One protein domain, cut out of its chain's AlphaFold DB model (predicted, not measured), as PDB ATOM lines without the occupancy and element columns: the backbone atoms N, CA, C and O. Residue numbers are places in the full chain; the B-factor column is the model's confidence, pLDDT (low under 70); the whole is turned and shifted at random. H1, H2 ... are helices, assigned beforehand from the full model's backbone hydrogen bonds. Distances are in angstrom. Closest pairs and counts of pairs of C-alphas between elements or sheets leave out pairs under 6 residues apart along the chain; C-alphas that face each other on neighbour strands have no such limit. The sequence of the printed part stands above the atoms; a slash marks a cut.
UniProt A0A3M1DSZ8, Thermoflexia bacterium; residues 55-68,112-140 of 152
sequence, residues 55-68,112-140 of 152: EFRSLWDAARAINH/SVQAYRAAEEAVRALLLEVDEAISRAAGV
ATOM      1  N   GLU A  55     130.389 148.435 168.419       97.25
ATOM      2  CA  GLU A  55     129.230 148.485 167.526       97.25
ATOM      3  C   GLU A  55     129.398 147.505 166.357       97.25
ATOM      4  O   GLU A  55     128.535 146.652 166.131       97.25
ATOM      5  N   PHE A  56     130.540 147.555 165.659       95.88
ATOM      6  CA  PHE A  56     130.823 146.643 164.544       95.88
ATOM      7  C   PHE A  56     130.927 145.183 164.993       95.88
ATOM      8  O   PHE A  56     130.404 144.291 164.318       95.88
ATOM      9  N   ARG A  57     131.562 144.925 166.142       96.25
ATOM     10  CA  ARG A  57     131.641 143.572 166.714       96.25
ATOM     11  C   ARG A  57     130.258 143.034 167.078       96.25
ATOM     12  O   ARG A  57     129.931 141.911 166.707       96.25
ATOM     13  N   SER A  58     129.422 143.859 167.709       96.56
ATOM     14  CA  SER A  58     128.047 143.488 168.071       96.56
ATOM     15  C   SER A  58     127.203 143.155 166.841       96.56
ATOM     16  O   SER A  58     126.441 142.190 166.861       96.56
ATOM     17  N   LEU A  59     127.366 143.904 165.744       97.50
ATOM     18  CA  LEU A  59     126.684 143.611 164.482       97.50
ATOM     19  C   LEU A  59     127.123 142.262 163.902       97.50
ATOM     20  O   LEU A  59     126.284 141.482 163.449       97.50
ATOM     21  N   TRP A  60     128.424 141.967 163.938       96.12
ATOM     22  CA  TRP A  60     128.953 140.689 163.465       96.12
ATOM     23  C   TRP A  60     128.448 139.505 164.295       96.12
ATOM     24  O   TRP A  60     128.017 138.491 163.739       96.12
ATOM     25  N   ASP A  61     128.447 139.643 165.619       97.00
ATOM     26  CA  ASP A  61     127.961 138.609 166.529       97.00
ATOM     27  C   ASP A  61     126.454 138.378 166.366       97.00
ATOM     28  O   ASP A  61     126.012 137.229 166.284       97.00
ATOM     29  N   ALA A  62     125.663 139.444 166.215       97.38
ATOM     30  CA  ALA A  62     124.233 139.332 165.946       97.38
ATOM     31  C   ALA A  62     123.945 138.696 164.573       97.38
ATOM     32  O   ALA A  62     123.051 137.857 164.451       97.38
ATOM     33  N   ALA A  63     124.734 139.026 163.544       96.25
ATOM     34  CA  ALA A  63     124.631 138.386 162.231       96.25
ATOM     35  C   ALA A  63     124.937 136.883 162.313       96.25
ATOM     36  O   ALA A  63     124.232 136.058 161.728       96.25
ATOM     37  N   ARG A  64     125.968 136.506 163.081       97.06
ATOM     38  CA  ARG A  64     126.293 135.104 163.356       97.06
ATOM     39  C   ARG A  64     125.155 134.407 164.102       97.06
ATOM     40  O   ARG A  64     124.817 133.285 163.738       97.06
ATOM     41  N   ALA A  65     124.547 135.057 165.093       96.31
ATOM     42  CA  ALA A  65     123.414 134.502 165.828       96.31
ATOM     43  C   ALA A  65     122.225 134.200 164.900       96.31
ATOM     44  O   ALA A  65     121.701 133.093 164.945       96.31
ATOM     45  N   ILE A  66     121.871 135.118 163.991       96.62
ATOM     46  CA  ILE A  66     120.846 134.878 162.958       96.62
ATOM     47  C   ILE A  66     121.194 133.668 162.084       96.62
ATOM     48  O   ILE A  66     120.321 132.863 161.761       96.62
ATOM     49  N   ASN A  67     122.459 133.520 161.684       95.00
ATOM     50  CA  ASN A  67     122.892 132.404 160.836       95.00
ATOM     51  C   ASN A  67     122.794 131.035 161.531       95.00
ATOM     52  O   ASN A  67     122.677 130.024 160.843       95.00
ATOM     53  N   HIS A  68     122.830 131.001 162.865       96.00
ATOM     54  CA  HIS A  68     122.687 129.779 163.661       96.00
ATOM     55  C   HIS A  68     121.282 129.582 164.253       96.00
ATOM     56  O   HIS A  68     121.045 128.580 164.921       96.00
ATOM     57  N   SER A 112     116.980 137.175 168.292       96.50
ATOM     58  CA  SER A 112     118.152 137.236 167.406       96.50
ATOM     59  C   SER A 112     118.013 138.328 166.338       96.50
ATOM     60  O   SER A 112     118.961 139.062 166.062       96.50
ATOM     61  N   VAL A 113     116.804 138.496 165.796       97.12
ATOM     62  CA  VAL A 113     116.471 139.540 164.820       97.12
ATOM     63  C   VAL A 113     116.460 140.915 165.483       97.12
ATOM     64  O   VAL A 113     117.065 141.846 164.958       97.12
ATOM     65  N   GLN A 114     115.852 141.045 166.662       97.38
ATOM     66  CA  GLN A 114     115.841 142.308 167.411       97.38
ATOM     67  C   GLN A 114     117.255 142.757 167.801       97.38
ATOM     68  O   GLN A 114     117.593 143.929 167.638       97.38
ATOM     69  N   ALA A 115     118.103 141.827 168.252       96.94
ATOM     70  CA  ALA A 115     119.502 142.103 168.564       96.94
ATOM     71  C   ALA A 115     120.274 142.587 167.329       96.94
ATOM     72  O   ALA A 115     121.021 143.561 167.410       96.94
ATOM     73  N   TYR A 116     120.045 141.965 166.171       97.50
ATOM     74  CA  TYR A 116     120.634 142.411 164.912       97.50
ATOM     75  C   TYR A 116     120.180 143.820 164.522       97.50
ATOM     76  O   TYR A 116     121.019 144.640 164.166       97.50
ATOM     77  N   ARG A 117     118.884 144.141 164.650       96.81
ATOM     78  CA  ARG A 117     118.358 145.493 164.379       96.81
ATOM     79  C   ARG A 117     118.979 146.550 165.282       96.81
ATOM     80  O   ARG A 117     119.354 147.614 164.802       96.81
ATOM     81  N   ALA A 118     119.108 146.250 166.572       97.50
ATOM     82  CA  ALA A 118     119.741 147.154 167.522       97.50
ATOM     83  C   ALA A 118     121.220 147.395 167.173       97.50
ATOM     84  O   ALA A 118     121.681 148.536 167.195       97.50
ATOM     85  N   ALA A 119     121.950 146.342 166.798       97.88
ATOM     86  CA  ALA A 119     123.343 146.463 166.383       97.88
ATOM     87  C   ALA A 119     123.503 147.213 165.045       97.88
ATOM     88  O   ALA A 119     124.438 147.995 164.890       97.88
ATOM     89  N   GLU A 120     122.580 147.019 164.097       97.69
ATOM     90  CA  GLU A 120     122.545 147.754 162.825       97.69
ATOM     91  C   GLU A 120     122.371 149.261 163.067       97.69
ATOM     92  O   GLU A 120     123.084 150.070 162.471       97.69
ATOM     93  N   GLU A 121     121.473 149.640 163.980       97.94
ATOM     94  CA  GLU A 121     121.253 151.042 164.342       97.94
ATOM     95  C   GLU A 121     122.465 151.652 165.058       97.94
ATOM     96  O   GLU A 121     122.858 152.776 164.754       97.94
ATOM     97  N   ALA A 122     123.121 150.896 165.944       97.50
ATOM     98  CA  ALA A 122     124.340 151.348 166.613       97.50
ATOM     99  C   ALA A 122     125.484 151.611 165.615       97.50
ATOM    100  O   ALA A 122     126.132 152.654 165.672       97.50
ATOM    101  N   VAL A 123     125.693 150.710 164.646       97.31
ATOM    102  CA  VAL A 123     126.688 150.915 163.580       97.31
ATOM    103  C   VAL A 123     126.311 152.099 162.689       97.31
ATOM    104  O   VAL A 123     127.182 152.880 162.311       97.31
ATOM    105  N   ARG A 124     125.024 152.276 162.369       96.75
ATOM    106  CA  ARG A 124     124.552 153.446 161.613       96.75
ATOM    107  C   ARG A 124     124.874 154.747 162.345       96.75
ATOM    108  O   ARG A 124     125.386 155.663 161.707       96.75
ATOM    109  N   ALA A 125     124.597 154.820 163.645       97.12
ATOM    110  CA  ALA A 125     124.902 155.988 164.463       97.12
ATOM    111  C   ALA A 125     126.410 156.290 164.472       97.12
ATOM    112  O   ALA A 125     126.807 157.410 164.161       97.12
ATOM    113  N   LEU A 126     127.249 155.272 164.694       96.56
ATOM    114  CA  LEU A 126     128.708 155.403 164.634       96.56
ATOM    115  C   LEU A 126     129.188 155.951 163.279       96.56
ATOM    116  O   LEU A 126     130.022 156.851 163.225       96.56
ATOM    117  N   LEU A 127     128.665 155.427 162.167       95.44
ATOM    118  CA  LEU A 127     129.065 155.878 160.831       95.44
ATOM    119  C   LEU A 127     128.634 157.323 160.540       95.44
ATOM    120  O   LEU A 127     129.341 158.018 159.811       95.44
ATOM    121  N   LEU A 128     127.520 157.787 161.113       95.12
ATOM    122  CA  LEU A 128     127.119 159.194 161.036       95.12
ATOM    123  C   LEU A 128     128.084 160.093 161.821       95.12
ATOM    124  O   LEU A 128     128.504 161.123 161.306       95.12
ATOM    125  N   GLU A 129     128.511 159.683 163.017       95.06
ATOM    126  CA  GLU A 129     129.506 160.439 163.797       95.06
ATOM    127  C   GLU A 129     130.854 160.550 163.067       95.06
ATOM    128  O   GLU A 129     131.502 161.603 163.084       95.06
ATOM    129  N   VAL A 130     131.267 159.478 162.388       93.94
ATOM    130  CA  VAL A 130     132.476 159.457 161.552       93.94
ATOM    131  C   VAL A 130     132.339 160.411 160.369       93.94
ATOM    132  O   VAL A 130     133.255 161.194 160.114       93.94
ATOM    133  N   ASP A 131     131.206 160.377 159.664       91.44
ATOM    134  CA  ASP A 131     130.932 161.295 158.555       91.44
ATOM    135  C   ASP A 131     130.990 162.759 159.004       91.44
ATOM    136  O   ASP A 131     131.659 163.579 158.372       91.44
ATOM    137  N   GLU A 132     130.375 163.090 160.138       92.19
ATOM    138  CA  GLU A 132     130.448 164.439 160.691       92.19
ATOM    139  C   GLU A 132     131.884 164.842 161.058       92.19
ATOM    140  O   GLU A 132     132.292 165.985 160.830       92.19
ATOM    141  N   ALA A 133     132.672 163.927 161.630       92.75
ATOM    142  CA  ALA A 133     134.062 164.193 161.986       92.75
ATOM    143  C   ALA A 133     134.920 164.487 160.746       92.75
ATOM    144  O   ALA A 133     135.677 165.463 160.745       92.75
ATOM    145  N   ILE A 134     134.759 163.694 159.683       89.94
ATOM    146  CA  ILE A 134     135.441 163.912 158.403       89.94
ATOM    147  C   ILE A 134     134.967 165.223 157.771       89.94
ATOM    148  O   ILE A 134     135.794 166.020 157.331       89.94
ATOM    149  N   SER A 135     133.659 165.488 157.782       90.38
ATOM    150  CA  SER A 135     133.072 166.700 157.202       90.38
ATOM    151  C   SER A 135     133.604 167.970 157.865       90.38
ATOM    152  O   SER A 135     134.048 168.901 157.189       90.38
ATOM    153  N   ARG A 136     133.655 167.991 159.206       90.12
ATOM    154  CA  ARG A 136     134.240 169.100 159.975       90.12
ATOM    155  C   ARG A 136     135.720 169.299 159.660       90.12
ATOM    156  O   ARG A 136     136.152 170.439 159.520       90.12
ATOM    157  N   ALA A 137     136.487 168.215 159.550       87.75
ATOM    158  CA  ALA A 137     137.915 168.287 159.247       87.75
ATOM    159  C   ALA A 137     138.188 168.767 157.811       87.75
ATOM    160  O   ALA A 137     139.133 169.517 157.581       87.75
ATOM    161  N   ALA A 138     137.352 168.361 156.855       84.69
ATOM    162  CA  ALA A 138     137.473 168.739 155.452       84.69
ATOM    163  C   ALA A 138     136.880 170.128 155.142       84.69
ATOM    164  O   ALA A 138     137.172 170.695 154.089       84.69
ATOM    165  N   GLY A 139     136.044 170.676 156.032       85.69
ATOM    166  CA  GLY A 139     135.318 171.930 155.807       85.69
ATOM    167  C   GLY A 139     134.220 171.821 154.743       85.69
ATOM    168  O   GLY A 139     133.776 172.839 154.213       85.69
ATOM    169  N   VAL A 140     133.804 170.598 154.405       83.88
ATOM    170  CA  VAL A 140     132.771 170.286 153.412       83.88
ATOM    171  C   VAL A 140     131.950 169.095 153.889       83.88
ATOM    172  O   VAL A 140     132.486 168.208 154.539       83.88
TER     173      VAL A 140
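This is residues 55 to 68 and 112 to 140 of the 152 residues of a protein of Thermoflexia bacterium (UniProt A0A3M1DSZ8). One long helix, H2, makes the length of a thin rod, and a shorter helix, H1, packs side by side with its first part, running the opposite way; residues 133 to 139 stick out free at the far end. The printed part has 43 residues with two named helices, H1 then H2, and no named strand: all helix. It is only just loose, close to extended, with a radius of gyration of the C-alphas of 13.5 A and spans of 44 by 14 by 10 A.

H2, residues 112 to 138, touches H1, residues 55 to 68, with 21 pairs of C-alphas within 8 A. The closest C-alphas are those of Leu 59 and Ala 119, 4.8 A apart. The helices run opposite ways at a shallow tilt of 28 degrees. In H1 and H2 every O i to N i+4 pair is within hydrogen-bond range.

H2 measures 38.8 A from C-alpha 112 at (118.152, 137.236, 167.406) to C-alpha 138 at (137.473, 168.739, 155.452). H1 measures 20.2 A and begins with C-alpha 55 at (129.230, 148.485, 167.526).

The two C-alphas farthest apart, those of His 68 and Gly 139, are 44.7 A apart. Residues 69 to 111 are not printed; C-alphas 68 and 112 are 9.5 A apart across this cut. Mean pLDDT of the printed part is 94.8, and no printed residue is under 70.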